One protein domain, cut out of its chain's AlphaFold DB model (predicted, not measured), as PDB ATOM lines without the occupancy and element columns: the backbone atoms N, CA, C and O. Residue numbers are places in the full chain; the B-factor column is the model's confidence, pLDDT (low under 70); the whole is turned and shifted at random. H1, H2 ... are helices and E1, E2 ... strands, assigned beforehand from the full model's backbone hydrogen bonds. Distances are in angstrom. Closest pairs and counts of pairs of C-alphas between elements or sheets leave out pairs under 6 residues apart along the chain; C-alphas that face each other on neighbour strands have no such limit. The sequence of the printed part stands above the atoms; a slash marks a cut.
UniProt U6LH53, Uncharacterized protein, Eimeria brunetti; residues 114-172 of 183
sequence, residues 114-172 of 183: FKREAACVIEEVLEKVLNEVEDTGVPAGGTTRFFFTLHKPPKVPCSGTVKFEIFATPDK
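Overview. This is residues 114 to 172 of the 183 residues of an uncharacterized protein of Eimeria brunetti (UniProt U6LH53). One long helix, H1, lies over one face of a long two-stranded hairpin, E1 and E2, crossing it slantwise, and the hairpin's other face is bare. The loop of residues 152 to 160 lies at one end of the rod-like outline, and the last residues, 169 to 172, lie at the other. The printed part has 59 residues with one named helix and two named strands, in the order H1, E1, E2, and the sheet E1 - E2 is antiparallel. The class is mixed, helices and strands; the whole is loose, with a radius of gyration of the C-alphas of 13.9 A and spans of 44 by 18 by 17 A.

Arrangement. Begin with H1, residues 114 to 136, where 18 of 19 O i to N i+4 pairs are within hydrogen-bond range. Look next at E1, residues 144 to 151: its closest C-alpha pair with H1 is Val 125 and Phe 148, 7.3 A apart. For E2, residues 161 to 168, the closest C-alpha pair with H1 is Val 125 and Phe 164, 7.9 A apart. E1 and E2 form an antiparallel hairpin, with 161 degrees between their directions; find N 146 and O 166 at 2.8 A and N 164 and O 148 at 2.8 A, both within hydrogen-bond range.

Along the chain. Find C-alpha 114 at (-44.327, 8.568, -52.046); from there H1 runs 33.0 A to C-alpha 136. E1 begins at C-alpha 144, at (-24.627, 21.881, -31.931), and measures 23.2 A. E2 measures 22.5 A and ends at C-alpha 168, at (-28.318, 24.171, -34.589).

Size, cuts and confidence. The C-alphas farthest apart are those of Pro 157 and Lys 172, 45.2 A. The printed part has no cut, and both links, H1 to E1 and E1 to E2, are short. Mean pLDDT of the printed part is 74.8; look for values under 70 at residues 114 to 119, 152 to 160 and 172.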
ATOM      1  N   PHE A 114     -45.683   8.321 -52.552       51.50
ATOM      2  CA  PHE A 114     -44.327   8.568 -52.046       51.50
ATOM      3  C   PHE A 114     -44.107  10.007 -51.541       51.50
ATOM      4  O   PHE A 114     -43.436  10.229 -50.535       51.50
ATOM      5  N   LYS A 115     -44.706  11.007 -52.205       53.41
ATOM      6  CA  LYS A 115     -44.575  12.421 -51.800       53.41
ATOM      7  C   LYS A 115     -45.227  12.700 -50.444       53.41
ATOM      8  O   LYS A 115     -44.692  13.485 -49.665       53.41
ATOM      9  N   ARG A 116     -46.353  12.040 -50.152       55.53
ATOM     10  CA  ARG A 116     -47.048  12.162 -48.864       55.53
ATOM     11  C   ARG A 116     -46.244  11.506 -47.736       55.53
ATOM     12  O   ARG A 116     -46.190  12.052 -46.642       55.53
ATOM     13  N   GLU A 117     -45.556  10.400 -48.020       66.12
ATOM     14  CA  GLU A 117     -44.707   9.708 -47.039       66.12
ATOM     15  C   GLU A 117     -43.490  10.541 -46.614       66.12
ATOM     16  O   GLU A 117     -43.186  10.616 -45.426       66.12
ATOM     17  N   ALA A 118     -42.824  11.226 -47.551       67.88
ATOM     18  CA  ALA A 118     -41.668  12.064 -47.227       67.88
ATOM     19  C   ALA A 118     -42.031  13.244 -46.308       67.88
ATOM     20  O   ALA A 118     -41.271  13.564 -45.396       67.88
ATOM     21  N   ALA A 119     -43.196  13.864 -46.514       66.19
ATOM     22  CA  ALA A 119     -43.672  14.958 -45.669       66.19
ATOM     23  C   ALA A 119     -43.925  14.498 -44.224       66.19
ATOM     24  O   ALA A 119     -43.438  15.140 -43.296       66.19
ATOM     25  N   CYS A 120     -44.594  13.354 -44.033       71.06
ATOM     26  CA  CYS A 120     -44.818  12.778 -42.702       71.06
ATOM     27  C   CYS A 120     -43.502  12.431 -41.990       71.06
ATOM     28  O   CYS A 120     -43.353  12.685 -40.799       71.06
ATOM     29  N   VAL A 121     -42.529  11.882 -42.726       73.12
ATOM     30  CA  VAL A 121     -41.198  11.565 -42.188       73.12
ATOM     31  C   VAL A 121     -40.482  12.841 -41.741       73.12
ATOM     32  O   VAL A 121     -39.929  12.873 -40.646       73.12
ATOM     33  N   ILE A 122     -40.504  13.902 -42.553       74.88
ATOM     34  CA  ILE A 122     -39.870  15.184 -42.214       74.88
ATOM     35  C   ILE A 122     -40.521  15.816 -40.981       74.88
ATOM     36  O   ILE A 122     -39.801  16.341 -40.135       74.88
ATOM     37  N   GLU A 123     -41.846  15.757 -40.860       78.25
ATOM     38  CA  GLU A 123     -42.569  16.272 -39.693       78.25
ATOM     39  C   GLU A 123     -42.134  15.556 -38.407       78.25
ATOM     40  O   GLU A 123     -41.757  16.217 -37.439       78.25
ATOM     41  N   GLU A 124     -42.048  14.222 -38.431       76.94
ATOM     42  CA  GLU A 124     -41.574  13.434 -37.287       76.94
ATOM     43  C   GLU A 124     -40.117  13.767 -36.909       76.94
ATOM     44  O   GLU A 124     -39.783  13.854 -35.723       76.94
ATOM     45  N   VAL A 125     -39.234  13.986 -37.898       78.62
ATOM     46  CA  VAL A 125     -37.863  14.463 -37.630       78.62
ATOM     47  C   VAL A 125     -37.903  15.823 -36.952       78.62
ATOM     48  O   VAL A 125     -37.201  16.027 -35.963       78.62
ATOM     49  N   LEU A 126     -38.689  16.755 -37.491       80.19
ATOM     50  CA  LEU A 126     -38.733  18.126 -37.003       80.19
ATOM     51  C   LEU A 126     -39.196  18.167 -35.545       80.19
ATOM     52  O   LEU A 126     -38.582  18.854 -34.734       80.19
ATOM     53  N   GLU A 127     -40.221  17.390 -35.195       82.38
ATOM     54  CA  GLU A 127     -40.695  17.276 -33.815       82.38
ATOM     55  C   GLU A 127     -39.615  16.724 -32.881       82.38
ATOM     56  O   GLU A 127     -39.360  17.308 -31.827       82.38
ATOM     57  N   LYS A 128     -38.930  15.642 -33.274       79.38
ATOM     58  CA  LYS A 128     -37.844  15.052 -32.472       79.38
ATOM     59  C   LYS A 128     -36.698  16.031 -32.242       79.38
ATOM     60  O   LYS A 128     -36.197  16.131 -31.129       79.38
ATOM     61  N   VAL A 129     -36.313  16.769 -33.279       81.38
ATOM     62  CA  VAL A 129     -35.251  17.779 -33.206       81.38
ATOM     63  C   VAL A 129     -35.634  18.908 -32.273       81.38
ATOM     64  O   VAL A 129     -34.819  19.328 -31.461       81.38
ATOM     65  N   LEU A 130     -36.855  19.426 -32.407       80.88
ATOM     66  CA  LEU A 130     -37.306  20.562 -31.616       80.88
ATOM     67  C   LEU A 130     -37.452  20.194 -30.138       80.88
ATOM     68  O   LEU A 130     -37.046  20.993 -29.302       80.88
ATOM     69  N   ASN A 131     -37.952  18.994 -29.829       83.25
ATOM     70  CA  ASN A 131     -38.025  18.500 -28.451       83.25
ATOM     71  C   ASN A 131     -36.625  18.317 -27.849       83.25
ATOM     72  O   ASN A 131     -36.365  18.803 -26.757       83.25
ATOM     73  N   GLU A 132     -35.697  17.698 -28.586       81.25
ATOM     74  CA  GLU A 132     -34.308  17.535 -28.133       81.25
ATOM     75  C   GLU A 132     -33.625  18.893 -27.905       81.25
ATOM     76  O   GLU A 132     -32.912  19.096 -26.931       81.25
ATOM     77  N   VAL A 133     -33.864  19.867 -28.784       80.94
ATOM     78  CA  VAL A 133     -33.345  21.230 -28.612       80.94
ATOM     79  C   VAL A 133     -33.981  21.934 -27.406       80.94
ATOM     80  O   VAL A 133     -33.309  22.740 -26.763       80.94
ATOM     81  N   GLU A 134     -35.251  21.669 -27.100       79.94
ATOM     82  CA  GLU A 134     -35.943  22.223 -25.930       79.94
ATOM     83  C   GLU A 134     -35.414  21.625 -24.620       79.94
ATOM     84  O   GLU A 134     -35.163  22.378 -23.677       79.94
ATOM     85  N   ASP A 135     -35.187  20.312 -24.588       81.62
ATOM     86  CA  ASP A 135     -34.704  19.589 -23.409       81.62
ATOM     87  C   ASP A 135     -33.218  19.865 -23.135       81.62
ATOM     88  O   ASP A 135     -32.824  20.159 -22.002       81.62
ATOM     89  N   THR A 136     -32.385  19.795 -24.173       82.19
ATOM     90  CA  THR A 136     -30.919  19.833 -24.047       82.19
ATOM     91  C   THR A 136     -30.365  21.254 -24.197       82.19
ATOM     92  O   THR A 136     -29.286  21.570 -23.687       82.19
ATOM     93  N   GLY A 137     -31.111  22.143 -24.861       76.25
ATOM     94  CA  GLY A 137     -30.673  23.495 -25.195       76.25
ATOM     95  C   GLY A 137     -29.602  23.530 -26.293       76.25
ATOM     96  O   GLY A 137     -29.007  22.520 -26.667       76.25
ATOM     97  N   VAL A 138     -29.331  24.727 -26.824       80.19
ATOM     98  CA  VAL A 138     -28.192  24.968 -27.726       80.19
ATOM     99  C   VAL A 138     -27.189  25.864 -26.994       80.19
ATOM    100  O   VAL A 138     -27.529  27.019 -26.719       80.19
ATOM    101  N   PRO A 139     -25.980  25.380 -26.653       77.69
ATOM    102  CA  PRO A 139     -24.963  26.190 -25.992       77.69
ATOM    103  C   PRO A 139     -24.623  27.458 -26.782       77.69
ATOM    104  O   PRO A 139     -24.514  27.445 -28.011       77.69
ATOM    105  N   ALA A 140     -24.431  28.560 -26.054       75.69
ATOM    106  CA  ALA A 140     -24.051  29.843 -26.629       75.69
ATOM    107  C   ALA A 140     -22.661  29.767 -27.288       75.69
ATOM    108  O   ALA A 140     -21.737  29.158 -26.756       75.69
ATOM    109  N   GLY A 141     -22.512  30.414 -28.448       73.69
ATOM    110  CA  GLY A 141     -21.219  30.557 -29.127       73.69
ATOM    111  C   GLY A 141     -20.757  29.359 -29.966       73.69
ATOM    112  O   GLY A 141     -19.660  29.416 -30.515       73.69
ATOM    113  N   GLY A 142     -21.573  28.306 -30.117       78.12
ATOM    114  CA  GLY A 142     -21.212  27.113 -30.891       78.12
ATOM    115  C   GLY A 142     -22.302  26.604 -31.835       78.12
ATOM    116  O   GLY A 142     -23.462  27.000 -31.754       78.12
ATOM    117  N   THR A 143     -21.923  25.692 -32.733       82.19
ATOM    118  CA  THR A 143     -22.866  24.887 -33.523       82.19
ATOM    119  C   THR A 143     -23.047  23.539 -32.841       82.19
ATOM    120  O   THR A 143     -22.081  22.795 -32.681       82.19
ATOM    121  N   THR A 144     -24.279  23.196 -32.484       84.00
ATOM    122  CA  THR A 144     -24.627  21.881 -31.931       84.00
ATOM    123  C   THR A 144     -25.075  20.956 -33.049       84.00
ATOM    124  O   THR A 144     -25.849  21.353 -33.919       84.00
ATOM    125  N   ARG A 145     -24.564  19.724 -33.046       85.31
ATOM    126  CA  ARG A 145     -24.849  18.713 -34.065       85.31
ATOM    127  C   ARG A 145     -25.740  17.632 -33.470       85.31
ATOM    128  O   ARG A 145     -25.350  16.987 -32.501       85.31
ATOM    129  N   PHE A 146     -26.885  17.399 -34.094       82.00
ATOM    130  CA  PHE A 146     -27.832  16.359 -33.723       82.00
ATOM    131  C   PHE A 146     -27.913  15.293 -34.814       82.00
ATOM    132  O   PHE A 146     -27.860  15.601 -36.010       82.00
ATOM    133  N   PHE A 147     -28.069  14.037 -34.399       82.56
ATOM    134  CA  PHE A 147     -28.236  12.904 -35.302       82.56
ATOM    135  C   PHE A 147     -29.541  12.184 -35.012       82.56
ATOM    136  O   PHE A 147     -29.776  11.759 -33.884       82.56
ATOM    137  N   PHE A 148     -30.341  11.966 -36.051       79.31
ATOM    138  CA  PHE A 148     -31.586  11.215 -35.946       79.31
ATOM    139  C   PHE A 148     -31.598  10.098 -36.973       79.31
ATOM    140  O   PHE A 148     -31.230  10.293 -38.131       79.31
ATOM    141  N   THR A 149     -32.037   8.917 -36.556       79.06
ATOM    142  CA  THR A 149     -32.256   7.789 -37.458       79.06
ATOM    143  C   THR A 149     -33.737   7.476 -37.472       79.06
ATOM    144  O   THR A 149     -34.324   7.176 -36.435       79.06
ATOM    145  N   LEU A 150     -34.339   7.559 -38.655       74.44
ATOM    146  CA  LEU A 150     -35.708   7.126 -38.869       74.44
ATOM    147  C   LEU A 150     -35.722   5.778 -39.568       74.44
ATOM    148  O   LEU A 150     -35.086   5.574 -40.607       74.44
ATOM    149  N   HIS A 151     -36.471   4.864 -38.965       73.69
ATOM    150  CA  HIS A 151     -36.750   3.558 -39.523       73.69
ATOM    151  C   HIS A 151     -38.015   3.636 -40.357       73.69
ATOM    152  O   HIS A 151     -39.011   4.241 -39.958       73.69
ATOM    153  N   LYS A 152     -37.980   2.990 -41.518       68.19
ATOM    154  CA  LYS A 152     -39.171   2.844 -42.336       68.19
ATOM    155  C   LYS A 152     -40.254   2.069 -41.569       68.19
ATOM    156  O   LYS A 152     -39.927   1.050 -40.953       68.19
ATOM    157  N   PRO A 153     -41.529   2.496 -41.615       66.50
ATOM    158  CA  PRO A 153     -42.604   1.751 -40.982       66.50
ATOM    159  C   PRO A 153     -42.721   0.337 -41.572       66.50
ATOM    160  O   PRO A 153     -42.585   0.170 -42.788       66.50
ATOM    161  N   PRO A 154     -43.074  -0.675 -40.759       64.62
ATOM    162  CA  PRO A 154     -43.140  -2.073 -41.197       64.62
ATOM    163  C   PRO A 154     -44.209  -2.342 -42.271       64.62
ATOM    164  O   PRO A 154     -44.227  -3.410 -42.873       64.62
ATOM    165  N   LYS A 155     -45.108  -1.382 -42.524       65.12
ATOM    166  CA  LYS A 155     -46.214  -1.496 -43.488       65.12
ATOM    167  C   LYS A 155     -45.814  -1.224 -44.941       65.12
ATOM    168  O   LYS A 155     -46.658  -1.355 -45.820       65.12
ATOM    169  N   VAL A 156     -44.569  -0.825 -45.207       64.00
ATOM    170  CA  VAL A 156     -44.149  -0.359 -46.534       64.00
ATOM    171  C   VAL A 156     -43.074  -1.315 -47.084       64.00
ATOM    172  O   VAL A 156     -42.036  -1.450 -46.439       64.00
ATOM    173  N   PRO A 157     -43.242  -1.933 -48.273       57.97
ATOM    174  CA  PRO A 157     -42.503  -3.133 -48.721       57.97
ATOM    175  C   PRO A 157     -41.006  -2.955 -49.043       57.97
ATOM    176  O   PRO A 157     -40.348  -3.892 -49.475       57.97
ATOM    177  N   CYS A 158     -40.449  -1.766 -48.835       52.28
ATOM    178  CA  CYS A 158     -39.011  -1.504 -48.925       52.28
ATOM    179  C   CYS A 158     -38.374  -1.432 -47.526       52.28
ATOM    180  O   CYS A 158     -38.905  -0.772 -46.635       52.28
ATOM    181  N   SER A 159     -37.219  -2.054 -47.327       64.50
ATOM    182  CA  SER A 159     -36.406  -1.865 -46.122       64.50
ATOM    183  C   SER A 159     -35.513  -0.634 -46.266       64.50
ATOM    184  O   SER A 159     -35.103  -0.285 -47.371       64.50
ATOM    185  N   GLY A 160     -35.208   0.037 -45.158       68.44
ATOM    186  CA  GLY A 160     -34.247   1.135 -45.161       68.44
ATOM    187  C   GLY A 160     -34.304   2.000 -43.909       68.44
ATOM    188  O   GLY A 160     -35.296   2.019 -43.176       68.44
ATOM    189  N   THR A 161     -33.219   2.732 -43.694       75.19
ATOM    190  CA  THR A 161     -33.079   3.744 -42.646       75.19
ATOM    191  C   THR A 161     -32.607   5.044 -43.262       75.19
ATOM    192  O   THR A 161     -31.699   5.042 -44.096       75.19
ATOM    193  N   VAL A 162     -33.194   6.153 -42.823       74.44
ATOM    194  CA  VAL A 162     -32.743   7.495 -43.195       74.44
ATOM    195  C   VAL A 162     -32.051   8.112 -41.990       74.44
ATOM    196  O   VAL A 162     -32.599   8.112 -40.885       74.44
ATOM    197  N   LYS A 163     -30.837   8.624 -42.196       79.88
ATOM    198  CA  LYS A 163     -30.090   9.352 -41.172       79.88
ATOM    199  C   LYS A 163     -30.137  10.843 -41.474       79.88
ATOM    200  O   LYS A 163     -29.731  11.274 -42.551       79.88
ATOM    201  N   PHE A 164     -30.601  11.611 -40.503       79.00
ATOM    202  CA  PHE A 164     -30.600  13.060 -40.524       79.00
ATOM    203  C   PHE A 164     -29.471  13.576 -39.652       79.00
ATOM    204  O   PHE A 164     -29.205  13.059 -38.564       79.00
ATOM    205  N   GLU A 165     -28.819  14.610 -40.153       85.12
ATOM    206  CA  GLU A 165     -27.788  15.348 -39.456       85.12
ATOM    207  C   GLU A 165     -28.188  16.816 -39.464       85.12
ATOM    208  O   GLU A 165     -28.415  17.398 -40.528       85.12
ATOM    209  N   ILE A 166     -28.338  17.385 -38.275       83.88
ATOM    210  CA  ILE A 166     -28.919  18.710 -38.095       83.88
ATOM    211  C   ILE A 166     -27.968  19.552 -37.265       83.88
ATOM    212  O   ILE A 166     -27.480  19.127 -36.222       83.88
ATOM    213  N   PHE A 167     -27.711  20.759 -37.754       82.88
ATOM    214  CA  PHE A 167     -26.840  21.731 -37.117       82.88
ATOM    215  C   PHE A 167     -27.692  22.868 -36.567       82.88
ATOM    216  O   PHE A 167     -28.348  23.571 -37.335       82.88
ATOM    217  N   ALA A 168     -27.679  23.047 -35.251       83.56
ATOM    218  CA  ALA A 168     -28.318  24.171 -34.589       83.56
ATOM    219  C   ALA A 168     -27.256  25.177 -34.153       83.56
ATOM    220  O   ALA A 168     -26.307  24.837 -33.448       83.56
ATOM    221  N   THR A 169     -27.430  26.426 -34.556       80.25
ATOM    222  CA  THR A 169     -26.636  27.558 -34.078       80.25
ATOM    223  C   THR A 169     -27.560  28.478 -33.298       80.25
ATOM    224  O   THR A 169     -28.622  28.814 -33.836       80.25
ATOM    225  N   PRO A 170     -27.197  28.906 -32.076       78.31
ATOM    226  CA  PRO A 170     -27.966  29.928 -31.392       78.31
ATOM    227  C   PRO A 170     -27.943  31.192 -32.254       78.31
ATOM    228  O   PRO A 170     -26.935  31.485 -32.910       78.31
ATOM    229  N   ASP A 171     -29.050  31.939 -32.279       75.44
ATOM    230  CA  ASP A 171     -29.009  33.274 -32.868       75.44
ATOM    231  C   ASP A 171     -27.911  34.043 -32.132       75.44
ATOM    232  O   ASP A 171     -27.828  34.007 -30.899       75.44
ATOM    233  N   LYS A 172     -27.030  34.705 -32.891       69.94
ATOM    234  CA  LYS A 172     -26.133  35.682 -32.283       69.94
ATOM    235  C   LYS A 172     -27.056  36.658 -31.579       69.94
ATOM    236  O   LYS A 172     -27.817  37.350 -32.252       69.94
TER     237      LYS A 172